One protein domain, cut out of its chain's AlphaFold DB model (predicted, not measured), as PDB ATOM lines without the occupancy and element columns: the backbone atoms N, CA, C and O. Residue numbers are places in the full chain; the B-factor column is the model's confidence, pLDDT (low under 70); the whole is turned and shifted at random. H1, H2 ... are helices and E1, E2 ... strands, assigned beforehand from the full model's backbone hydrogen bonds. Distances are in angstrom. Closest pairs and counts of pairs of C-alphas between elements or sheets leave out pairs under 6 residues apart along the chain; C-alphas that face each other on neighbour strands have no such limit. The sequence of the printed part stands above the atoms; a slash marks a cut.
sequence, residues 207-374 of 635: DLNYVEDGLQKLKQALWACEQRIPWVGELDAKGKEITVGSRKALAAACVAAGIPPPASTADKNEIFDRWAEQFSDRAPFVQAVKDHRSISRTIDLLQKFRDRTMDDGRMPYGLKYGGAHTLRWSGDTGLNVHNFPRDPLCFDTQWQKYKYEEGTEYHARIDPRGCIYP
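AT A GLANCE: This is residues 207 to 374 of the 635 residues of the protein "DNA polymerase I family protein with 3'-5'-exonuclease and polymerase domains" of Opitutaceae bacterium TAV1 (UniProt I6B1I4). What shape do these coordinates draw? A small hairpin of two short strands, E1 and E2, packs on H1 of a side-by-side pair of long helices, H1 and H4, which run opposite ways. The short helices H2 and H3 lie towards the end of the pair where H1 ends and H4 begins, and residues 309 to 344 swing out in a long loop to as far as 30 A from the mean of all C-alphas. What is it made of, and how large is it? The 168 printed residues have four named helices and two named strands, in the order H1 H2 H3 H4 E1 E2; the sheet E1 - E2 is antiparallel, and the class is mostly helix, though under half of the residues are in named elements. The whole is only just compact, close to loose, with a radius of gyration of the C-alphas of 18.2 A and spans of 54 by 43 by 36 A.

IN THESE COORDINATES: Where are the strands? E1 is residues 345 to 347 and E2 residues 364 to 366, with C-alpha 366 at (-6.788, -42.339, -50.843). Where are the long helices? H1, residues 208 to 226, is 26.3 A long and begins at C-alpha 208 at (-3.720, -30.391, -55.572). H4, residues 285 to 308, is 33.8 A long and ends at C-alpha 308 at (6.556, -30.815, -58.413). And the short ones? H2 is residues 247 to 256, 14.2 A, and H3 residues 270 to 279, 13.9 A.

HOW THE PARTS SIT: How do E1 and E2 pair? They form a hairpin at 173 degrees, with N 345 and O 366 2.9 A apart and N 347 and O 364 2.8 A apart, within hydrogen-bond range. What is nearest to them? The closest C-alphas of H1 and E2 are those of Gly 214 and Ile 366, 5.7 A apart. How do the helices stand? H1 and H4 touch at a shallow tilt of 23 degrees, opposite ways, closest at the C-alphas of Cys 225 and Ala 288, 5.6 A. H3 touches H4 with H4's residues 286 to 287 alone, at a steep tilt of 55 degrees, closest at the C-alphas of Ala 276 and Val 286, 5.7 A; H2 and H4 are near each other, while H1 and H3 are apart. Are the helices' backbones complete? Each O i to N i+4 pair is within hydrogen-bond range in H1, H2 and H3, and 18 of 20 are in H4.

THE WHOLE: How far does it reach? The two C-alphas farthest apart, those of Gly 258 and Asp 312, are 55.5 A apart. Which links are long? The link from H3 to H4 is tight, and those from H1 to H2, H2 to H3, H4 to E1 and E1 to E2 are long; within the link from H4 to E1, residues 319 to 320 pair antiparallel with residues 330 to 331. Is anything missing or uncertain? The printed part has no cut; its mean pLDDT is 89.9, and residues 264 to 271 and 273 to 274 are under 70.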
ATOM      1  N   ASP A 207      -4.688 -32.789 -59.298       95.94
ATOM      2  CA  ASP A 207      -5.631 -32.201 -58.346       95.94
ATOM      3  C   ASP A 207      -4.939 -31.981 -56.993       95.94
ATOM      4  O   ASP A 207      -4.879 -32.866 -56.134       95.94
ATOM      5  N   LEU A 208      -4.403 -30.774 -56.805       96.44
ATOM      6  CA  LEU A 208      -3.720 -30.391 -55.572       96.44
ATOM      7  C   LEU A 208      -4.644 -30.383 -54.346       96.44
ATOM      8  O   LEU A 208      -4.170 -30.648 -53.243       96.44
ATOM      9  N   ASN A 209      -5.949 -30.148 -54.511       96.12
ATOM     10  CA  ASN A 209      -6.882 -30.197 -53.384       96.12
ATOM     11  C   ASN A 209      -7.050 -31.638 -52.897       96.12
ATOM     12  O   ASN A 209      -6.984 -31.897 -51.694       96.12
ATOM     13  N   TYR A 210      -7.206 -32.580 -53.832       95.81
ATOM     14  CA  TYR A 210      -7.257 -34.005 -53.515       95.81
ATOM     15  C   TYR A 210      -5.934 -34.500 -52.908       95.81
ATOM     16  O   TYR A 210      -5.941 -35.280 -51.953       95.81
ATOM     17  N   VAL A 211      -4.791 -34.006 -53.401       97.81
ATOM     18  CA  VAL A 211      -3.466 -34.301 -52.829       97.81
ATOM     19  C   VAL A 211      -3.357 -33.827 -51.376       97.81
ATOM     20  O   VAL A 211      -2.927 -34.608 -50.524       97.81
ATOM     21  N   GLU A 212      -3.747 -32.589 -51.062       98.06
ATOM     22  CA  GLU A 212      -3.663 -32.052 -49.695       98.06
ATOM     23  C   GLU A 212      -4.609 -32.765 -48.721       98.06
ATOM     24  O   GLU A 212      -4.195 -33.138 -47.619       98.06
ATOM     25  N   ASP A 213      -5.849 -33.031 -49.138       97.75
ATOM     26  CA  ASP A 213      -6.805 -33.826 -48.360       97.75
ATOM     27  C   ASP A 213      -6.266 -35.245 -48.099       97.75
ATOM     28  O   ASP A 213      -6.249 -35.728 -46.958       97.75
ATOM     29  N   GLY A 214      -5.721 -35.891 -49.134       97.69
ATOM     30  CA  GLY A 214      -5.064 -37.189 -49.029       97.69
ATOM     31  C   GLY A 214      -3.877 -37.170 -48.064       97.69
ATOM     32  O   GLY A 214      -3.761 -38.053 -47.211       97.69
ATOM     33  N   LEU A 215      -3.014 -36.151 -48.129       98.44
ATOM     34  CA  LEU A 215      -1.883 -35.979 -47.211       98.44
ATOM     35  C   LEU A 215      -2.339 -35.786 -45.764       98.44
ATOM     36  O   LEU A 215      -1.731 -36.359 -44.856       98.44
ATOM     37  N   GLN A 216      -3.393 -35.005 -45.526       98.12
ATOM     38  CA  GLN A 216      -3.947 -34.808 -44.188       98.12
ATOM     39  C   GLN A 216      -4.458 -36.132 -43.603       98.12
ATOM     40  O   GLN A 216      -4.084 -36.492 -42.483       98.12
ATOM     41  N   LYS A 217      -5.244 -36.888 -44.377       98.19
ATOM     42  CA  LYS A 217      -5.772 -38.201 -43.976       98.19
ATOM     43  C   LYS A 217      -4.655 -39.217 -43.747       98.19
ATOM     44  O   LYS A 217      -4.630 -39.891 -42.723       98.19
ATOM     45  N   LEU A 218      -3.675 -39.291 -44.649       98.12
ATOM     46  CA  LEU A 218      -2.550 -40.215 -44.506       98.12
ATOM     47  C   LEU A 218      -1.667 -39.886 -43.298       98.12
ATOM     48  O   LEU A 218      -1.159 -40.810 -42.676       98.12
ATOM     49  N   LYS A 219      -1.497 -38.610 -42.926       97.81
ATOM     50  CA  LYS A 219      -0.780 -38.236 -41.691       97.81
ATOM     51  C   LYS A 219      -1.513 -38.718 -40.438       97.81
ATOM     52  O   LYS A 219      -0.862 -39.211 -39.520       97.81
ATOM     53  N   GLN A 220      -2.845 -38.628 -40.409       97.62
ATOM     54  CA  GLN A 220      -3.654 -39.184 -39.315       97.62
ATOM     55  C   GLN A 220      -3.533 -40.712 -39.266       97.62
ATOM     56  O   GLN A 220      -3.273 -41.278 -38.203       97.62
ATOM     57  N   ALA A 221      -3.618 -41.365 -40.428       97.19
ATOM     58  CA  ALA A 221      -3.421 -42.804 -40.554       97.19
ATOM     59  C   ALA A 221      -2.030 -43.250 -40.086       97.19
ATOM     60  O   ALA A 221      -1.905 -44.244 -39.371       97.19
ATOM     61  N   LEU A 222      -0.986 -42.510 -40.471       96.56
ATOM     62  CA  LEU A 222       0.395 -42.791 -40.094       96.56
ATOM     63  C   LEU A 222       0.571 -42.684 -38.580       96.56
ATOM     64  O   LEU A 222       1.082 -43.617 -37.970       96.56
ATOM     65  N   TRP A 223       0.077 -41.602 -37.976       95.88
ATOM     66  CA  TRP A 223       0.144 -41.405 -36.531       95.88
ATOM     67  C   TRP A 223      -0.575 -42.526 -35.768       95.88
ATOM     68  O   TRP A 223       0.003 -43.125 -34.862       95.88
ATOM     69  N   ALA A 224      -1.800 -42.884 -36.171       95.19
ATOM     70  CA  ALA A 224      -2.552 -43.978 -35.555       95.19
ATOM     71  C   ALA A 224      -1.861 -45.342 -35.734       95.19
ATOM     72  O   ALA A 224      -1.892 -46.187 -34.840       95.19
ATOM     73  N   CYS A 225      -1.210 -45.556 -36.880       94.38
ATOM     74  CA  CYS A 225      -0.397 -46.737 -37.144       94.38
ATOM     75  C   CYS A 225       0.827 -46.807 -36.221       94.38
ATOM     76  O   CYS A 225       1.140 -47.873 -35.698       94.38
ATOM     77  N   GLU A 226       1.499 -45.681 -35.995       94.25
ATOM     78  CA  GLU A 226       2.672 -45.575 -35.127       94.25
ATOM     79  C   GLU A 226       2.344 -45.850 -33.654       94.25
ATOM     80  O   GLU A 226       3.137 -46.504 -32.982       94.25
ATOM     81  N   GLN A 227       1.146 -45.487 -33.176       93.31
ATOM     82  CA  GLN A 227       0.691 -45.825 -31.815       93.31
ATOM     83  C   GLN A 227       0.608 -47.338 -31.549       93.31
ATOM     84  O   GLN A 227       0.581 -47.774 -30.400       93.31
ATOM     85  N   ARG A 228       0.563 -48.162 -32.602       91.44
ATOM     86  CA  ARG A 228       0.516 -49.628 -32.495       91.44
ATOM     87  C   ARG A 228       1.909 -50.256 -32.477       91.44
ATOM     88  O   ARG A 228       2.003 -51.479 -32.415       91.44
ATOM     89  N   ILE A 229       2.982 -49.463 -32.562       92.38
ATOM     90  CA  ILE A 229       4.368 -49.932 -32.676       92.38
ATOM     91  C   ILE A 229       5.137 -49.572 -31.390       92.38
ATOM     92  O   ILE A 229       5.439 -48.400 -31.181       92.38
ATOM     93  N   PRO A 230       5.512 -50.555 -30.545       92.56
ATOM     94  CA  PRO A 230       6.000 -50.305 -29.184       92.56
ATOM     95  C   PRO A 230       7.240 -49.418 -29.065       92.56
ATOM     96  O   PRO A 230       7.388 -48.723 -28.072       92.56
ATOM     97  N   TRP A 231       8.133 -49.456 -30.057       93.50
ATOM     98  CA  TRP A 231       9.413 -48.744 -30.007       93.50
ATOM     99  C   TRP A 231       9.378 -47.361 -30.666       93.50
ATOM    100  O   TRP A 231      10.419 -46.713 -30.795       93.50
ATOM    101  N   VAL A 232       8.218 -46.904 -31.149       92.62
ATOM    102  CA  VAL A 232       8.093 -45.531 -31.652       92.62
ATOM    103  C   VAL A 232       8.266 -44.558 -30.486       92.62
ATOM    104  O   VAL A 232       7.631 -44.704 -29.448       92.62
ATOM    105  N   GLY A 233       9.136 -43.561 -30.665       90.19
ATOM    106  CA  GLY A 233       9.487 -42.591 -29.621       90.19
ATOM    107  C   GLY A 233      10.558 -43.076 -28.636       90.19
ATOM    108  O   GLY A 233      11.011 -42.295 -27.803       90.19
ATOM    109  N   GLU A 234      11.011 -44.331 -28.733       93.00
ATOM    110  CA  GLU A 234      12.147 -44.820 -27.949       93.00
ATOM    111  C   GLU A 234      13.485 -44.371 -28.551       93.00
ATOM    112  O   GLU A 234      13.620 -44.188 -29.765       93.00
ATOM    113  N   LEU A 235      14.507 -44.241 -27.701       92.12
ATOM    114  CA  LEU A 235      15.875 -43.918 -28.104       92.12
ATOM    115  C   LEU A 235      16.759 -45.169 -28.093       92.12
ATOM    116  O   LEU A 235      16.666 -46.024 -27.213       92.12
ATOM    117  N   ASP A 236      17.664 -45.264 -29.062       89.06
ATOM    118  CA  ASP A 236      18.707 -46.276 -29.092       89.06
ATOM    119  C   ASP A 236      19.838 -45.963 -28.093       89.06
ATOM    120  O   ASP A 236      19.878 -44.922 -27.436       89.06
ATOM    121  N   ALA A 237      20.817 -46.868 -27.997       86.69
ATOM    122  CA  ALA A 237      21.965 -46.718 -27.097       86.69
ATOM    123  C   ALA A 237      22.848 -45.483 -27.389       86.69
ATOM    124  O   ALA A 237      23.750 -45.185 -26.610       86.69
ATOM    125  N   LYS A 238      22.631 -44.791 -28.514       88.75
ATOM    126  CA  LYS A 238      23.320 -43.556 -28.903       88.75
ATOM    127  C   LYS A 238      22.433 -42.317 -28.723       88.75
ATOM    128  O   LYS A 238      22.822 -41.242 -29.168       88.75
ATOM    129  N   GLY A 239      21.262 -42.455 -28.095       88.56
ATOM    130  CA  GLY A 239      20.310 -41.365 -27.890       88.56
ATOM    131  C   GLY A 239      19.555 -40.956 -29.157       88.56
ATOM    132  O   GLY A 239      19.020 -39.853 -29.201       88.56
ATOM    133  N   LYS A 240      19.526 -41.802 -30.198       90.31
ATOM    134  CA  LYS A 240      18.802 -41.532 -31.447       90.31
ATOM    135  C   LYS A 240      17.475 -42.280 -31.470       90.31
ATOM    136  O   LYS A 240      17.442 -43.456 -31.128       90.31
ATOM    137  N   GLU A 241      16.409 -41.640 -31.945       91.81
ATOM    138  CA  GLU A 241      15.111 -42.302 -32.113       91.81
ATOM    139  C   GLU A 241      15.206 -43.595 -32.936       91.81
ATOM    140  O   GLU A 241      15.829 -43.654 -34.008       91.81
ATOM    141  N   ILE A 242      14.563 -44.643 -32.425       90.69
ATOM    142  CA  ILE A 242      14.484 -45.940 -33.082       90.69
ATOM    143  C   ILE A 242      13.518 -45.835 -34.263       90.69
ATOM    144  O   ILE A 242      12.321 -45.610 -34.117       90.69
ATOM    145  N   THR A 243      14.025 -46.072 -35.472       90.75
ATOM    146  CA  THR A 243      13.200 -46.050 -36.687       90.75
ATOM    147  C   THR A 243      12.179 -47.192 -36.695       90.75
ATOM    148  O   THR A 243      12.541 -48.330 -36.381       90.75
ATOM    149  N   VAL A 244      10.966 -46.952 -37.207       88.75
ATOM    150  CA  VAL A 244       9.917 -47.981 -37.382       88.75
ATOM    151  C   VAL A 244      10.423 -49.233 -38.117       88.75
ATOM    152  O   VAL A 244      10.113 -50.357 -37.733       88.75
ATOM    153  N   GLY A 245      11.282 -49.068 -39.126       84.88
ATOM    154  CA  GLY A 245      11.871 -50.179 -39.884       84.88
ATOM    155  C   GLY A 245      12.969 -50.984 -39.165       84.88
ATOM    156  O   GLY A 245      13.573 -51.860 -39.792       84.88
ATOM    157  N   SER A 246      13.274 -50.700 -37.893       87.75
ATOM    158  CA  SER A 246      14.376 -51.327 -37.154       87.75
ATOM    159  C   SER A 246      14.154 -52.828 -36.957       87.75
ATOM    160  O   SER A 246      13.311 -53.259 -36.173       87.75
ATOM    161  N   ARG A 247      14.983 -53.650 -37.616       86.50
ATOM    162  CA  ARG A 247      14.962 -55.116 -37.447       86.50
ATOM    163  C   ARG A 247      15.241 -55.537 -36.008       86.50
ATOM    164  O   ARG A 247      14.650 -56.499 -35.534       86.50
ATOM    165  N   LYS A 248      16.137 -54.817 -35.325       89.12
ATOM    166  CA  LYS A 248      16.509 -55.106 -33.937       89.12
ATOM    167  C   LYS A 248      15.335 -54.854 -32.992       89.12
ATOM    168  O   LYS A 248      15.063 -55.698 -32.146       89.12
ATOM    169  N   ALA A 249      14.644 -53.726 -33.158       90.25
ATOM    170  CA  ALA A 249      13.505 -53.375 -32.317       90.25
ATOM    171  C   ALA A 249      12.309 -54.296 -32.580       90.25
ATOM    172  O   ALA A 249      11.740 -54.836 -31.636       90.25
ATOM    173  N   LEU A 250      12.027 -54.596 -33.855       89.19
ATOM    174  CA  LEU A 250      11.021 -55.591 -34.218       89.19
ATOM    175  C   LEU A 250      11.326 -56.950 -33.579       89.19
ATOM    176  O   LEU A 250      10.446 -57.535 -32.960       89.19
ATOM    177  N   ALA A 251      12.565 -57.441 -33.678       88.94
ATOM    178  CA  ALA A 251      12.946 -58.717 -33.079       88.94
ATOM    179  C   ALA A 251      12.802 -58.713 -31.547       88.94
ATOM    180  O   ALA A 251      12.309 -59.689 -30.987       88.94
ATOM    181  N   ALA A 252      13.179 -57.620 -30.877       90.25
ATOM    182  CA  ALA A 252      13.009 -57.477 -29.432       90.25
ATOM    183  C   ALA A 252      11.526 -57.503 -29.024       90.25
ATOM    184  O   ALA A 252      11.157 -58.244 -28.114       90.25
ATOM    185  N   ALA A 253      10.666 -56.774 -29.742       90.69
ATOM    186  CA  ALA A 253       9.224 -56.777 -29.510       90.69
ATOM    187  C   ALA A 253       8.591 -58.155 -29.773       90.69
ATOM    188  O   ALA A 253       7.717 -58.584 -29.025       90.69
ATOM    189  N   CYS A 254       9.069 -58.889 -30.785       90.31
ATOM    190  CA  CYS A 254       8.640 -60.267 -31.051       90.31
ATOM    191  C   CYS A 254       8.951 -61.190 -29.872       90.31
ATOM    192  O   CYS A 254       8.073 -61.905 -29.393       90.31
ATOM    193  N   VAL A 255      10.189 -61.133 -29.372       90.75
ATOM    194  CA  VAL A 255      10.620 -61.923 -28.214       90.75
ATOM    195  C   VAL A 255       9.792 -61.567 -26.978       90.75
ATOM    196  O   VAL A 255       9.314 -62.471 -26.299       90.75
ATOM    197  N   ALA A 256       9.555 -60.276 -26.724       89.94
ATOM    198  CA  ALA A 256       8.723 -59.815 -25.611       89.94
ATOM    199  C   ALA A 256       7.262 -60.297 -25.716       89.94
ATOM    200  O   ALA A 256       6.654 -60.637 -24.705       89.94
ATOM    201  N   ALA A 257       6.716 -60.390 -26.933       88.25
ATOM    202  CA  ALA A 257       5.378 -60.923 -27.206       88.25
ATOM    203  C   ALA A 257       5.321 -62.468 -27.282       88.25
ATOM    204  O   ALA A 257       4.261 -63.047 -27.543       88.25
ATOM    205  N   GLY A 258       6.448 -63.160 -27.075       88.00
ATOM    206  CA  GLY A 258       6.523 -64.621 -27.135       88.00
ATOM    207  C   GLY A 258       6.272 -65.192 -28.535       88.00
ATOM    208  O   GLY A 258       5.672 -66.266 -28.661       88.00
ATOM    209  N   ILE A 259       6.689 -64.476 -29.584       88.94
ATOM    210  CA  ILE A 259       6.622 -64.920 -30.983       88.94
ATOM    211  C   ILE A 259       8.026 -64.951 -31.611       88.94
ATOM    212  O   ILE A 259       8.886 -64.138 -31.259       88.94
ATOM    213  N   PRO A 260       8.305 -65.882 -32.543       86.94
ATOM    214  CA  PRO A 260       9.599 -65.926 -33.212       86.94
ATOM    215  C   PRO A 260       9.787 -64.678 -34.090       86.94
ATOM    216  O   PRO A 260       8.841 -64.286 -34.771       86.94
ATOM    217  N   PRO A 261      10.978 -64.054 -34.123       84.88
ATOM    218  CA  PRO A 261      11.242 -62.933 -35.018       84.88
ATOM    219  C   PRO A 261      11.236 -63.385 -36.490       84.88
ATOM    220  O   PRO A 261      11.592 -64.529 -36.789       84.88
ATOM    221  N   PRO A 262      10.879 -62.501 -37.436       79.19
ATOM    222  CA  PRO A 262      10.819 -62.863 -38.843       79.19
ATOM    223  C   PRO A 262      12.224 -63.029 -39.433       79.19
ATOM    224  O   PRO A 262      13.130 -62.239 -39.163       79.19
ATOM    225  N   ALA A 263      12.398 -64.014 -40.320       73.56
ATOM    226  CA  ALA A 263      13.671 -64.254 -41.011       73.56
ATOM    227  C   ALA A 263      14.063 -63.117 -41.979       73.56
ATOM    228  O   ALA A 263      15.229 -62.958 -42.337       73.56
ATOM    229  N   SER A 264      13.089 -62.318 -42.417       69.44
ATOM    230  CA  SER A 264      13.286 -61.152 -43.271       69.44
ATOM    231  C   SER A 264      12.212 -60.120 -42.975       69.44
ATOM    232  O   SER A 264      11.078 -60.466 -42.665       69.44
ATOM    233  N   THR A 265      12.567 -58.847 -43.109       66.25
ATOM    234  CA  THR A 265      11.624 -57.726 -43.044       66.25
ATOM    235  C   THR A 265      11.526 -56.993 -44.375       66.25
ATOM    236  O   THR A 265      11.053 -55.863 -44.396       66.25
ATOM    237  N   ALA A 266      12.032 -57.556 -45.478       63.22
ATOM    238  CA  ALA A 266      11.969 -56.902 -46.784       63.22
ATOM    239  C   ALA A 266      10.510 -56.728 -47.254       63.22
ATOM    240  O   ALA A 266       9.675 -57.598 -47.020       63.22
ATOM    241  N   ASP A 267      10.204 -55.590 -47.883       51.97
ATOM    242  CA  ASP A 267       8.893 -55.347 -48.504       51.97
ATOM    243  C   ASP A 267       8.666 -56.352 -49.646       51.97
ATOM    244  O   ASP A 267       9.619 -56.705 -50.350       51.97
ATOM    245  N   LYS A 268       7.431 -56.846 -49.801       57.09
ATOM    246  CA  LYS A 268       7.062 -57.943 -50.725       57.09
ATOM    247  C   LYS A 268       7.801 -59.270 -50.484       57.09
ATOM    248  O   LYS A 268       7.933 -60.091 -51.393       57.09
ATOM    249  N   ASN A 269       8.332 -59.481 -49.278       60.31
ATOM    250  CA  ASN A 269       8.876 -60.771 -48.879       60.31
ATOM    251  C   ASN A 269       7.786 -61.590 -48.197       60.31
ATOM    252  O   ASN A 269       7.418 -61.330 -47.056       60.31
ATOM    253  N   GLU A 270       7.328 -62.635 -48.866       54.84
ATOM    254  CA  GLU A 270       6.205 -63.425 -48.370       54.84
ATOM    255  C   GLU A 270       6.458 -64.177 -47.070       54.84
ATOM    256  O   GLU A 270       5.512 -64.575 -46.397       54.84
ATOM    257  N   ILE A 271       7.725 -64.407 -46.710       65.38
ATOM    258  CA  ILE A 271       8.055 -64.966 -45.395       65.38
ATOM    259  C   ILE A 271       7.588 -63.988 -44.320       65.38
ATOM    260  O   ILE A 271       7.045 -64.414 -43.306       65.38
ATOM    261  N   PHE A 272       7.747 -62.686 -44.566       71.06
ATOM    262  CA  PHE A 272       7.253 -61.639 -43.687       71.06
ATOM    263  C   PHE A 272       5.729 -61.511 -43.746       71.06
ATOM    264  O   PHE A 272       5.112 -61.359 -42.700       71.06
ATOM    265  N   ASP A 273       5.110 -61.623 -44.926       69.75
ATOM    266  CA  ASP A 273       3.648 -61.535 -45.053       69.75
ATOM    267  C   ASP A 273       2.928 -62.670 -44.316       69.75
ATOM    268  O   ASP A 273       2.030 -62.402 -43.524       69.75
ATOM    269  N   ARG A 274       3.379 -63.918 -44.492       68.25
ATOM    270  CA  ARG A 274       2.822 -65.087 -43.784       68.25
ATOM    271  C   ARG A 274       3.066 -65.020 -42.289       68.25
ATOM    272  O   ARG A 274       2.207 -65.385 -41.496       68.25
ATOM    273  N   TRP A 275       4.262 -64.579 -41.908       75.94
ATOM    274  CA  TRP A 275       4.581 -64.347 -40.509       75.94
ATOM    275  C   TRP A 275       3.647 -63.282 -39.917       75.94
ATOM    276  O   TRP A 275       3.146 -63.458 -38.812       75.94
ATOM    277  N   ALA A 276       3.336 -62.227 -40.675       75.50
ATOM    278  CA  ALA A 276       2.406 -61.198 -40.241       75.50
ATOM    279  C   ALA A 276       0.975 -61.705 -40.067       75.50
ATOM    280  O   ALA A 276       0.389 -61.448 -39.023       75.50
ATOM    281  N   GLU A 277       0.450 -62.474 -41.019       75.88
ATOM    282  CA  GLU A 277      -0.880 -63.093 -40.911       75.88
ATOM    283  C   GLU A 277      -0.978 -64.072 -39.733       75.88
ATOM    284  O   GLU A 277      -1.997 -64.136 -39.058       75.88
ATOM    285  N   GLN A 278       0.086 -64.830 -39.452       79.25
ATOM    286  CA  GLN A 278       0.084 -65.810 -38.365       79.25
ATOM    287  C   GLN A 278       0.056 -65.161 -36.972       79.25
ATOM    288  O   GLN A 278      -0.452 -65.758 -36.020       79.25
ATOM    289  N   PHE A 279       0.666 -63.984 -36.826       81.44
ATOM    290  CA  PHE A 279       0.903 -63.366 -35.521       81.44
ATOM    291  C   PHE A 279       0.196 -62.021 -35.327       81.44
ATOM    292  O   PHE A 279       0.309 -61.473 -34.233       81.44
ATOM    293  N   SER A 280      -0.550 -61.507 -36.311       72.44
ATOM    294  CA  SER A 280      -1.229 -60.201 -36.248       72.44
ATOM    295  C   SER A 280      -2.105 -60.046 -35.007       72.44
ATOM    296  O   SER A 280      -2.024 -59.023 -34.331       72.44
ATOM    297  N   ASP A 281      -2.864 -61.084 -34.656       76.62
ATOM    298  CA  ASP A 281      -3.798 -61.057 -33.523       76.62
ATOM    299  C   ASP A 281      -3.069 -61.001 -32.174       76.62
ATOM    300  O   ASP A 281      -3.549 -60.413 -31.207       76.62
ATOM    301  N   ARG A 282      -1.879 -61.612 -32.104       75.62
ATOM    302  CA  ARG A 282      -1.041 -61.666 -30.895       75.62
ATOM    303  C   ARG A 282      -0.051 -60.507 -30.806       75.62
ATOM    304  O   ARG A 282       0.468 -60.231 -29.728       75.62
ATOM    305  N   ALA A 283       0.243 -59.867 -31.932       81.94
ATOM    306  CA  ALA A 283       1.234 -58.816 -32.068       81.94
ATOM    307  C   ALA A 283       0.791 -57.794 -33.135       81.94
ATOM    308  O   ALA A 283       1.329 -57.784 -34.246       81.94
ATOM    309  N   PRO A 284      -0.142 -56.881 -32.802       82.56
ATOM    310  CA  PRO A 284      -0.665 -55.884 -33.746       82.56
ATOM    311  C   PRO A 284       0.415 -55.006 -34.402       82.56
ATOM    312  O   PRO A 284       0.259 -54.555 -35.539       82.56
ATOM    313  N   PHE A 285       1.556 -54.815 -33.725       87.00
ATOM    314  CA  PHE A 285       2.707 -54.070 -34.244       87.00
ATOM    315  C   PHE A 285       3.292 -54.663 -35.532       87.00
ATOM    316  O   PHE A 285       3.950 -53.964 -36.300       87.00
ATOM    317  N   VAL A 286       3.053 -55.947 -35.791       82.62
ATOM    318  CA  VAL A 286       3.550 -56.646 -36.975       82.62
ATOM    319  C   VAL A 286       2.890 -56.126 -38.248       82.62
ATOM    320  O   VAL A 286       3.586 -55.733 -39.190       82.62
ATOM    321  N   GLN A 287       1.558 -56.080 -38.259       83.56
ATOM    322  CA  GLN A 287       0.805 -55.524 -39.378       83.56
ATOM    323  C   GLN A 287       1.017 -54.007 -39.464       83.56
ATOM    324  O   GLN A 287       1.229 -53.480 -40.556       83.56
ATOM    325  N   ALA A 288       1.119 -53.323 -38.319       89.25
ATOM    326  CA  ALA A 288       1.411 -51.892 -38.277       89.25
ATOM    327  C   ALA A 288       2.743 -51.527 -38.966       89.25
ATOM    328  O   ALA A 288       2.800 -50.555 -39.710       89.25
ATOM    329  N   VAL A 289       3.813 -52.321 -38.823       88.25
ATOM    330  CA  VAL A 289       5.081 -52.065 -39.544       88.25
ATOM    331  C   VAL A 289       4.915 -52.177 -41.069       88.25
ATOM    332  O   VAL A 289       5.564 -51.433 -41.811       88.25
ATOM    333  N   LYS A 290       4.064 -53.087 -41.563       85.19
ATOM    334  CA  LYS A 290       3.753 -53.205 -43.003       85.19
ATOM    335  C   LYS A 290       2.940 -52.012 -43.485       85.19
ATOM    336  O   LYS A 290       3.280 -51.399 -44.501       85.19
ATOM    337  N   ASP A 291       1.897 -51.673 -42.739       90.31
ATOM    338  CA  ASP A 291       0.997 -50.580 -43.074       90.31
ATOM    339  C   ASP A 291       1.746 -49.251 -43.083       90.31
ATOM    340  O   ASP A 291       1.666 -48.535 -44.083       90.31
ATOM    341  N   HIS A 292       2.586 -48.999 -42.073       93.00
ATOM    342  CA  HIS A 292       3.449 -47.819 -41.972       93.00
ATOM    343  C   HIS A 292       4.261 -47.576 -43.241       93.00
ATOM    344  O   HIS A 292       4.276 -46.459 -43.757       93.00
ATOM    345  N   ARG A 293       4.876 -48.617 -43.816       88.94
ATOM    346  CA  ARG A 293       5.653 -48.494 -45.064       88.94
ATOM    347  C   ARG A 293       4.782 -48.111 -46.248       88.94
ATOM    348  O   ARG A 293       5.181 -47.274 -47.053       88.94
ATOM    349  N   SER A 294       3.608 -48.728 -46.370       91.44
ATOM    350  CA  SER A 294       2.684 -48.435 -47.467       91.44
ATOM    351  C   SER A 294       2.099 -47.021 -47.370       91.44
ATOM    352  O   SER A 294       2.013 -46.334 -48.388       91.44
ATOM    353  N   ILE A 295       1.782 -46.565 -46.153       95.69
ATOM    354  CA  ILE A 295       1.304 -45.209 -45.864       95.69
ATOM    355  C   ILE A 295       2.429 -44.208 -46.140       95.69
ATOM    356  O   ILE A 295       2.246 -43.304 -46.948       95.69
ATOM    357  N   SER A 296       3.621 -44.421 -45.573       95.19
ATOM    358  CA  SER A 296       4.794 -43.553 -45.755       95.19
ATOM    359  C   SER A 296       5.194 -43.406 -47.223       95.19
ATOM    360  O   SER A 296       5.445 -42.297 -47.683       95.19
ATOM    361  N   ARG A 297       5.205 -44.506 -47.991       93.88
ATOM    362  CA  ARG A 297       5.482 -44.465 -49.437       93.88
ATOM    363  C   ARG A 297       4.441 -43.642 -50.195       93.88
ATOM    364  O   ARG A 297       4.781 -42.975 -51.165       93.88
ATOM    365  N   THR A 298       3.181 -43.710 -49.776       96.00
ATOM    366  CA  THR A 298       2.108 -42.944 -50.414       96.00
ATOM    367  C   THR A 298       2.183 -41.467 -50.044       96.00
ATOM    368  O   THR A 298       1.993 -40.624 -50.912       96.00
ATOM    369  N   ILE A 299       2.544 -41.146 -48.799       97.19
ATOM    370  CA  ILE A 299       2.840 -39.772 -48.378       97.19
ATOM    371  C   ILE A 299       3.985 -39.193 -49.217       97.19
ATOM    372  O   ILE A 299       3.818 -38.109 -49.761       97.19
ATOM    373  N   ASP A 300       5.100 -39.916 -49.381       94.81
ATOM    374  CA  ASP A 300       6.232 -39.479 -50.222       94.81
ATOM    375  C   ASP A 300       5.804 -39.226 -51.679       94.81
ATOM    376  O   ASP A 300       6.210 -38.241 -52.292       94.81
ATOM    377  N   LEU A 301       4.932 -40.078 -52.229       95.75
ATOM    378  CA  LEU A 301       4.384 -39.892 -53.574       95.75
ATOM    379  C   LEU A 301       3.506 -38.633 -53.681       95.75
ATOM    380  O   LEU A 301       3.714 -37.830 -54.587       95.75
ATOM    381  N   LEU A 302       2.560 -38.434 -52.758       97.38
ATOM    382  CA  LEU A 302       1.685 -37.257 -52.767       97.38
ATOM    383  C   LEU A 302       2.454 -35.958 -52.480       97.38
ATOM    384  O   LEU A 302       2.156 -34.923 -53.069       97.38
ATOM    385  N   GLN A 303       3.487 -36.007 -51.633       96.19
ATOM    386  CA  GLN A 303       4.408 -34.885 -51.436       96.19
ATOM    387  C   GLN A 303       5.123 -34.529 -52.737       96.19
ATOM    388  O   GLN A 303       5.172 -33.359 -53.092       96.19
ATOM    389  N   LYS A 304       5.598 -35.521 -53.502       95.19
ATOM    390  CA  LYS A 304       6.174 -35.271 -54.830       95.19
ATOM    391  C   LYS A 304       5.159 -34.656 -55.786       95.19
ATOM    392  O   LYS A 304       5.537 -33.756 -56.520       95.19
ATOM    393  N   PHE A 305       3.899 -35.085 -55.776       96.56
ATOM    394  CA  PHE A 305       2.867 -34.444 -56.599       96.56
ATOM    395  C   PHE A 305       2.711 -32.969 -56.246       96.56
ATOM    396  O   PHE A 305       2.843 -32.114 -57.118       96.56
ATOM    397  N   ARG A 306       2.543 -32.655 -54.961       96.12
ATOM    398  CA  ARG A 306       2.452 -31.275 -54.481       96.12
ATOM    399  C   ARG A 306       3.688 -30.443 -54.832       96.12
ATOM    400  O   ARG A 306       3.562 -29.361 -55.389       96.12
ATOM    401  N   ASP A 307       4.877 -30.955 -54.525       93.56
ATOM    402  CA  ASP A 307       6.129 -30.194 -54.596       93.56
ATOM    403  C   ASP A 307       6.641 -30.023 -56.041       93.56
ATOM    404  O   ASP A 307       7.492 -29.169 -56.288       93.56
ATOM    405  N   ARG A 308       6.143 -30.827 -56.995       94.75
ATOM    406  CA  ARG A 308       6.556 -30.815 -58.413       94.75
ATOM    407  C   ARG A 308       5.535 -30.195 -59.359       94.75
ATOM    408  O   ARG A 308       5.911 -29.817 -60.466       94.75
ATOM    409  N   THR A 309       4.266 -30.116 -58.960       95.88
ATOM    410  CA  THR A 309       3.218 -29.482 -59.774       95.88
ATOM    411  C   THR A 309       3.545 -28.006 -59.941       95.88
ATOM    412  O   THR A 309       3.853 -27.338 -58.957       95.88
ATOM    413  N   MET A 310       3.535 -27.516 -61.177       95.25
ATOM    414  CA  MET A 310       3.788 -26.132 -61.569       95.25
ATOM    415  C   MET A 310       2.543 -25.263 -61.339       95.25
ATOM    416  O   MET A 310       1.467 -25.761 -61.010       95.25
ATOM    417  N   ASP A 311       2.684 -23.945 -61.482       93.50
ATOM    418  CA  ASP A 311       1.594 -22.998 -61.192       93.50
ATOM    419  C   ASP A 311       0.425 -23.105 -62.194       93.50
ATOM    420  O   ASP A 311      -0.683 -22.664 -61.900       93.50
ATOM    421  N   ASP A 312       0.652 -23.730 -63.354       93.56
ATOM    422  CA  ASP A 312      -0.373 -24.070 -64.349       93.56
ATOM    423  C   ASP A 312      -1.162 -25.351 -64.005       93.56
ATOM    424  O   ASP A 312      -2.026 -25.777 -64.772       93.56
ATOM    425  N   GLY A 313      -0.869 -25.979 -62.861       94.75
ATOM    426  CA  GLY A 313      -1.510 -27.209 -62.399       94.75
ATOM    427  C   GLY A 313      -0.959 -28.491 -63.030       94.75
ATOM    428  O   GLY A 313      -1.439 -29.577 -62.695       94.75
ATOM    429  N   ARG A 314       0.052 -28.412 -63.908       96.06
ATOM    430  CA  ARG A 314       0.707 -29.594 -64.484       96.06
ATOM    431  C   ARG A 314       1.964 -29.963 -63.720       96.06
ATOM    432  O   ARG A 314       2.739 -29.117 -63.293       96.06
ATOM    433  N   MET A 315       2.204 -31.258 -63.586       96.56
ATOM    434  CA  MET A 315       3.427 -31.813 -63.034       96.56
ATOM    435  C   MET A 315       4.265 -32.433 -64.155       96.56
ATOM    436  O   MET A 315       3.983 -33.561 -64.580       96.56
ATOM    437  N   PRO A 316       5.325 -31.745 -64.616       96.44
ATOM    438  CA  PRO A 316       6.386 -32.378 -65.380       96.44
ATOM    439  C   PRO A 316       7.037 -33.496 -64.563       96.44
ATOM    440  O   PRO A 316       7.209 -33.396 -63.344       96.44
ATOM    441  N   TYR A 317       7.443 -34.563 -65.234       95.56
ATOM    442  CA  TYR A 317       8.136 -35.685 -64.608       95.56
ATOM    443  C   TYR A 317       9.394 -36.050 -65.395       95.56
ATOM    444  O   TYR A 317       9.726 -35.427 -66.396       95.56
ATOM    445  N   GLY A 318      10.161 -37.014 -64.888       93.19
ATOM    446  CA  GLY A 318      11.329 -37.545 -65.580       93.19
ATOM    447  C   GLY A 318      11.070 -38.965 -66.058       93.19
ATOM    448  O   GLY A 318      10.587 -39.799 -65.288       93.19
ATOM    449  N   LEU A 319      11.436 -39.252 -67.305       95.75
ATOM    450  CA  LEU A 319      11.398 -40.598 -67.856       95.75
ATOM    451  C   LEU A 319      12.653 -40.870 -68.685       95.75
ATOM    452  O   LEU A 319      13.014 -40.100 -69.574       95.75
ATOM    453  N   LYS A 320      13.329 -41.981 -68.396       96.00
ATOM    454  CA  LYS A 320      14.453 -42.455 -69.203       96.00
ATOM    455  C   LYS A 320      13.903 -43.164 -70.428       96.00
ATOM    456  O   LYS A 320      13.156 -44.125 -70.284       96.00
ATOM    457  N   TYR A 321      14.353 -42.737 -71.606       96.12
ATOM    458  CA  TYR A 321      14.084 -43.385 -72.897       96.12
ATOM    459  C   TYR A 321      14.474 -44.879 -72.911       96.12
ATOM    460  O   TYR A 321      13.784 -45.700 -73.505       96.12
ATOM    461  N   GLY A 322      15.544 -45.241 -72.198       95.19
ATOM    462  CA  GLY A 322      15.944 -46.622 -71.956       95.19
ATOM    463  C   GLY A 322      16.604 -46.730 -70.585       95.19
ATOM    464  O   GLY A 322      17.627 -46.100 -70.324       95.19
ATOM    465  N   GLY A 323      15.982 -47.475 -69.674       92.25
ATOM    466  CA  GLY A 323      16.529 -47.747 -68.343       92.25
ATOM    467  C   GLY A 323      16.927 -49.201 -68.116       92.25
ATOM    468  O   GLY A 323      17.554 -49.507 -67.105       92.25
ATOM    469  N   ALA A 324      16.536 -50.082 -69.032       92.38
ATOM    470  CA  ALA A 324      16.884 -51.492 -69.051       92.38
ATOM    471  C   ALA A 324      17.570 -51.831 -70.378       92.38
ATOM    472  O   ALA A 324      17.343 -51.154 -71.379       92.38
ATOM    473  N   HIS A 325      18.318 -52.935 -70.403       93.75
ATOM    474  CA  HIS A 325      18.952 -53.471 -71.612       93.75
ATOM    475  C   HIS A 325      17.967 -53.683 -72.784       93.75
ATOM    476  O   HIS A 325      18.317 -53.525 -73.946       93.75
ATOM    477  N   THR A 326      16.694 -53.962 -72.492       96.12
ATOM    478  CA  THR A 326      15.629 -54.128 -73.500       96.12
ATOM    479  C   THR A 326      15.123 -52.810 -74.106       96.12
ATOM    480  O   THR A 326      14.205 -52.832 -74.928       96.12
ATOM    481  N   LEU A 327      15.704 -51.671 -73.702       95.88
ATOM    482  CA  LEU A 327      15.251 -50.295 -73.950       95.88
ATOM    483  C   LEU A 327      13.856 -49.974 -73.402       95.88
ATOM    484  O   LEU A 327      13.205 -49.024 -73.836       95.88
ATOM    485  N   ARG A 328      13.385 -50.730 -72.403       96.44
ATOM    486  CA  ARG A 328      12.202 -50.319 -71.641       96.44
ATOM    487  C   ARG A 328      12.460 -48.995 -70.937       96.44
ATOM    488  O   ARG A 328      13.496 -48.819 -70.283       96.44
ATOM    489  N   TRP A 329      11.473 -48.112 -71.030       97.25
ATOM    490  CA  TRP A 329      11.444 -46.881 -70.260       97.25
ATOM    491  C   TRP A 329      11.461 -47.162 -68.759       97.25
ATOM    492  O   TRP A 329      10.985 -48.198 -68.284       97.25
ATOM    493  N   SER A 330      12.031 -46.229 -68.005       94.94
ATOM    494  CA  SER A 330      12.001 -46.273 -66.548       94.94
ATOM    495  C   SER A 330      11.929 -44.873 -65.956       94.94
ATOM    496  O   SER A 330      12.366 -43.900 -66.571       94.94
ATOM    497  N   GLY A 331      11.369 -44.769 -64.750       93.19
ATOM    498  CA  GLY A 331      11.288 -43.501 -64.034       93.19
ATOM    499  C   GLY A 331      12.644 -42.834 -63.827       93.19
ATOM    500  O   GLY A 331      13.661 -43.505 -63.616       93.19
ATOM    501  N   ASP A 332      12.638 -41.507 -63.826       91.06
ATOM    502  CA  ASP A 332      13.809 -40.686 -63.535       91.06
ATOM    503  C   ASP A 332      13.530 -39.683 -62.406       91.06
ATOM    504  O   ASP A 332      12.431 -39.629 -61.854       91.06
ATOM    505  N   THR A 333      14.551 -38.921 -62.010       86.50
ATOM    506  CA  THR A 333      14.425 -37.760 -61.105       86.50
ATOM    507  C   THR A 333      13.673 -38.049 -59.797       86.50
ATOM    508  O   THR A 333      12.998 -37.183 -59.249       86.50
ATOM    509  N   GLY A 334      13.767 -39.270 -59.261       87.19
ATOM    510  CA  GLY A 334      13.151 -39.651 -57.981       87.19
ATOM    511  C   GLY A 334      11.642 -39.950 -58.019       87.19
ATOM    512  O   GLY A 334      11.063 -40.218 -56.960       87.19
ATOM    513  N   LEU A 335      11.010 -39.958 -59.199       91.69
ATOM    514  CA  LEU A 335       9.605 -40.335 -59.392       91.69
ATOM    515  C   LEU A 335       9.493 -41.387 -60.501       91.69
ATOM    516  O   LEU A 335       9.871 -41.147 -61.641       91.69
ATOM    517  N   ASN A 336       8.950 -42.560 -60.177       92.69
ATOM    518  CA  ASN A 336       8.752 -43.618 -61.163       92.69
ATOM    519  C   ASN A 336       7.267 -43.855 -61.434       92.69
ATOM    520  O   ASN A 336       6.614 -44.591 -60.692       92.69
ATOM    521  N   VAL A 337       6.782 -43.258 -62.527       93.62
ATOM    522  CA  VAL A 337       5.397 -43.378 -63.011       93.62
ATOM    523  C   VAL A 337       4.976 -44.828 -63.265       93.62
ATOM    524  O   VAL A 337       3.829 -45.189 -63.021       93.62
ATOM    525  N   HIS A 338       5.919 -45.711 -63.615       92.56
ATOM    526  CA  HIS A 338       5.629 -47.131 -63.832       92.56
ATOM    527  C   HIS A 338       5.249 -47.894 -62.554       92.56
ATOM    528  O   HIS A 338       4.681 -48.980 -62.619       92.56
ATOM    529  N   ASN A 339       5.562 -47.333 -61.382       90.69
ATOM    530  CA  ASN A 339       5.421 -48.002 -60.090       90.69
ATOM    531  C   ASN A 339       4.376 -47.348 -59.174       90.69
ATOM    532  O   ASN A 339       4.382 -47.613 -57.967       90.69
ATOM    533  N   PHE A 340       3.483 -46.509 -59.706       92.94
ATOM    534  CA  PHE A 340       2.385 -45.968 -58.906       92.94
ATOM    535  C   PHE A 340       1.522 -47.100 -58.330       92.94
ATOM    536  O   PHE A 340       1.187 -48.036 -59.071       92.94
ATOM    537  N   PRO A 341       1.168 -47.051 -57.025       90.25
ATOM    538  CA  PRO A 341       0.277 -48.032 -56.413       90.25
ATOM    539  C   PRO A 341      -0.991 -48.206 -57.250       90.25
ATOM    540  O   PRO A 341      -1.518 -47.223 -57.762       90.25
ATOM    541  N   ARG A 342      -1.425 -49.454 -57.451       86.44
ATOM    542  CA  ARG A 342      -2.671 -49.759 -58.173       86.44
ATOM    543  C   ARG A 342      -3.872 -49.621 -57.247       86.44
ATOM    544  O   ARG A 342      -4.800 -48.901 -57.567       86.44
ATOM    545  N   ASP A 343      -3.797 -50.255 -56.079       88.81
ATOM    546  CA  ASP A 343      -4.891 -50.234 -55.113       88.81
ATOM    547  C   ASP A 343      -4.865 -48.957 -54.252       88.81
ATOM    548  O   ASP A 343      -3.783 -48.545 -53.798       88.81
ATOM    549  N   PRO A 344      -6.035 -48.366 -53.950       93.38
ATOM    550  CA  PRO A 344      -6.133 -47.264 -53.007       93.38
ATOM    551  C   PRO A 344      -5.866 -47.734 -51.571       93.38
ATOM    552  O   PRO A 344      -6.086 -48.895 -51.211       93.38
ATOM    553  N   LEU A 345      -5.439 -46.811 -50.705       95.50
ATOM    554  CA  LEU A 345      -5.386 -47.064 -49.266       95.50
ATOM    555  C   LEU A 345      -6.744 -46.749 -48.650       95.50
ATOM    556  O   LEU A 345      -7.226 -45.622 -48.754       95.50
ATOM    557  N   CYS A 346      -7.327 -47.750 -47.998       96.50
ATOM    558  CA  CYS A 346      -8.651 -47.676 -47.401       96.50
ATOM    559  C   CYS A 346      -8.550 -47.825 -45.881       96.50
ATOM    560  O   CYS A 346      -7.809 -48.689 -45.405       96.50
ATOM    561  N   PHE A 347      -9.280 -46.998 -45.134       96.81
ATOM    562  CA  PHE A 347      -9.217 -46.941 -43.674       96.81
ATOM    563  C   PHE A 347     -10.606 -46.941 -43.032       96.81
ATOM    564  O   PHE A 347     -11.544 -46.359 -43.582       96.81
ATOM    565  N   ASP A 348     -10.720 -47.558 -41.855       94.94
ATOM    566  CA  ASP A 348     -11.891 -47.432 -40.976       94.94
ATOM    567  C   ASP A 348     -11.802 -46.200 -40.053       94.94
ATOM    568  O   ASP A 348     -10.857 -45.410 -40.106       94.94
ATOM    569  N   THR A 349     -12.801 -46.033 -39.183       94.62
ATOM    570  CA  THR A 349     -12.875 -44.933 -38.203       94.62
ATOM    571  C   THR A 349     -11.783 -44.982 -37.132       94.62
ATOM    572  O   THR A 349     -11.560 -43.990 -36.440       94.62
ATOM    573  N   GLN A 350     -11.082 -46.109 -36.992       92.25
ATOM    574  CA  GLN A 350      -9.927 -46.275 -36.112       92.25
ATOM    575  C   GLN A 350      -8.597 -46.142 -36.865       92.25
ATOM    576  O   GLN A 350      -7.541 -46.392 -36.277       92.25
ATOM    577  N   TRP A 351      -8.619 -45.767 -38.148       94.88
ATOM    578  CA  TRP A 351      -7.445 -45.716 -39.018       94.88
ATOM    579  C   TRP A 351      -6.703 -47.055 -39.114       94.88
ATOM    580  O   TRP A 351      -5.466 -47.105 -39.158       94.88
ATOM    581  N   GLN A 352      -7.437 -48.164 -39.083       91.06
ATOM    582  CA  GLN A 352      -6.912 -49.461 -39.493       91.06
ATOM    583  C   GLN A 352      -7.041 -49.585 -41.006       91.06
ATOM    584  O   GLN A 352      -8.041 -49.165 -41.588       91.06
ATOM    585  N   LYS A 353      -5.998 -50.104 -41.654       92.44
ATOM    586  CA  LYS A 353      -5.944 -50.222 -43.109       92.44
ATOM    587  C   LYS A 353      -6.629 -51.513 -43.558       92.44
ATOM    588  O   LYS A 353      -6.319 -52.581 -43.040       92.44
ATOM    589  N   TYR A 354      -7.462 -51.422 -44.589       90.12
ATOM    590  CA  TYR A 354      -8.116 -52.566 -45.223       90.12
ATOM    591  C   TYR A 354      -7.753 -52.662 -46.699       90.12
ATOM    592  O   TYR A 354      -7.296 -51.702 -47.329       90.12
ATOM    593  N   LYS A 355      -7.968 -53.854 -47.253       88.75
ATOM    594  CA  LYS A 355      -7.959 -54.049 -48.696       88.75
ATOM    595  C   LYS A 355      -9.177 -53.347 -49.300       88.75
ATOM    596  O   LYS A 355     -10.244 -53.313 -48.690       88.75
ATOM    597  N   TYR A 356      -8.995 -52.785 -50.490       90.12
ATOM    598  CA  TYR A 356     -10.099 -52.246 -51.267       90.12
ATOM    599  C   TYR A 356     -11.038 -53.370 -51.724       90.12
ATOM    600  O   TYR A 356     -10.587 -54.381 -52.268       90.12
ATOM    601  N   GLU A 357     -12.330 -53.168 -51.503       91.00
ATOM    602  CA  GLU A 357     -13.433 -54.028 -51.907       91.00
ATOM    603  C   GLU A 357     -14.534 -53.141 -52.491       91.00
ATOM    604  O   GLU A 357     -14.920 -52.118 -51.918       91.00
ATOM    605  N   GLU A 358     -15.001 -53.507 -53.679       87.44
ATOM    606  CA  GLU A 358     -16.033 -52.759 -54.383       87.44
ATOM    607  C   GLU A 358     -17.357 -52.799 -53.603       87.44
ATOM    608  O   GLU A 358     -17.764 -53.844 -53.102       87.44
ATOM    609  N   GLY A 359     -18.025 -51.649 -53.485       88.94
ATOM    610  CA  GLY A 359     -19.271 -51.507 -52.720       88.94
ATOM    611  C   GLY A 359     -19.091 -51.311 -51.209       88.94
ATOM    612  O   GLY A 359     -20.076 -51.032 -50.527       88.94
ATOM    613  N   THR A 360     -17.866 -51.398 -50.685       91.69
ATOM    614  CA  THR A 360     -17.577 -51.149 -49.265       91.69
ATOM    615  C   THR A 360     -17.405 -49.655 -48.985       91.69
ATOM    616  O   THR A 360     -16.675 -48.951 -49.688       91.69
ATOM    617  N   GLU A 361     -18.063 -49.160 -47.933       92.38
ATOM    618  CA  GLU A 361     -17.885 -47.795 -47.433       92.38
ATOM    619  C   GLU A 361     -16.660 -47.719 -46.510       92.38
ATOM    620  O   GLU A 361     -16.474 -48.551 -45.620       92.38
ATOM    621  N   TYR A 362     -15.825 -46.701 -46.711       94.69
ATOM    622  CA  TYR A 362     -14.614 -46.469 -45.927       94.69
ATOM    623  C   TYR A 362     -14.663 -45.098 -45.270       94.69
ATOM    624  O   TYR A 362     -15.145 -44.136 -45.869       94.69
ATOM    625  N   HIS A 363     -14.077 -44.978 -44.079       95.69
ATOM    626  CA  HIS A 363     -13.893 -43.678 -43.434       95.69
ATOM    627  C   HIS A 363     -12.985 -42.766 -44.272       95.69
ATOM    628  O   HIS A 363     -13.261 -41.578 -44.434       95.69
ATOM    629  N   ALA A 364     -11.915 -43.334 -44.835       96.25
ATOM    630  CA  ALA A 364     -11.040 -42.646 -45.772       96.25
ATOM    631  C   ALA A 364     -10.563 -43.594 -46.877       96.25
ATOM    632  O   ALA A 364     -10.158 -44.725 -46.607       96.25
ATOM    633  N   ARG A 365     -10.563 -43.100 -48.119       95.06
ATOM    634  CA  ARG A 365      -9.990 -43.759 -49.299       95.06
ATOM    635  C   ARG A 365      -9.061 -42.778 -50.004       95.06
ATOM    636  O   ARG A 365      -9.510 -41.710 -50.413       95.06
ATOM    637  N   ILE A 366      -7.792 -43.146 -50.148       96.19
ATOM    638  CA  ILE A 366      -6.788 -42.339 -50.843       96.19
ATOM    639  C   ILE A 366      -6.271 -43.136 -52.034       96.19
ATOM    640  O   ILE A 366      -5.626 -44.172 -51.858       96.19
ATOM    641  N   ASP A 367      -6.558 -42.643 -53.235       95.00
ATOM    642  CA  ASP A 367      -6.080 -43.201 -54.495       95.00
ATOM    643  C   ASP A 367      -5.011 -42.282 -55.107       95.00
ATOM    644  O   ASP A 367      -5.340 -41.203 -55.605       95.00
ATOM    645  N   PRO A 368      -3.724 -42.675 -55.092       94.12
ATOM    646  CA  PRO A 368      -2.677 -41.851 -55.682       94.12
ATOM    647  C   PRO A 368      -2.850 -41.646 -57.189       94.12
ATOM    648  O   PRO A 368      -2.505 -40.584 -57.691       94.12
ATOM    649  N   ARG A 369      -3.386 -42.624 -57.932       94.50
ATOM    650  CA  ARG A 369      -3.615 -42.465 -59.381       94.50
ATOM    651  C   ARG A 369      -4.753 -41.490 -59.642       94.50
ATOM    652  O   ARG A 369      -4.616 -40.626 -60.502       94.50
ATOM    653  N   GLY A 370      -5.781 -41.546 -58.799       94.31
ATOM    654  CA  GLY A 370      -6.912 -40.622 -58.802       94.31
ATOM    655  C   GLY A 370      -6.568 -39.162 -58.481       94.31
ATOM    656  O   GLY A 370      -7.481 -38.347 -58.439       94.31
ATOM    657  N   CYS A 371      -5.292 -38.820 -58.254       95.50
ATOM    658  CA  CYS A 371      -4.806 -37.437 -58.203       95.50
ATOM    659  C   CYS A 371      -4.536 -36.845 -59.598       95.50
ATOM    660  O   CYS A 371      -4.347 -35.637 -59.710       95.50
ATOM    661  N   ILE A 372      -4.448 -37.679 -60.640       97.25
ATOM    662  CA  ILE A 372      -4.078 -37.277 -62.000       97.25
ATOM    663  C   ILE A 372      -5.350 -37.093 -62.833       97.25
ATOM    664  O   ILE A 372      -6.128 -38.038 -62.980       97.25
ATOM    665  N   TYR A 373      -5.528 -35.905 -63.410       95.88
ATOM    666  CA  TYR A 373      -6.720 -35.508 -64.171       95.88
ATOM    667  C   TYR A 373      -6.345 -34.982 -65.563       95.88
ATOM    668  O   TYR A 373      -5.220 -34.511 -65.754       95.88
ATOM    669  N   PRO A 374      -7.255 -35.064 -66.548       95.62
ATOM    670  CA  PRO A 374      -7.071 -34.392 -67.821       95.62
ATOM    671  C   PRO A 374      -7.224 -32.877 -67.635       95.62
ATOM    672  O   PRO A 374      -7.907 -32.405 -66.721       95.62
TER     673      PRO A 374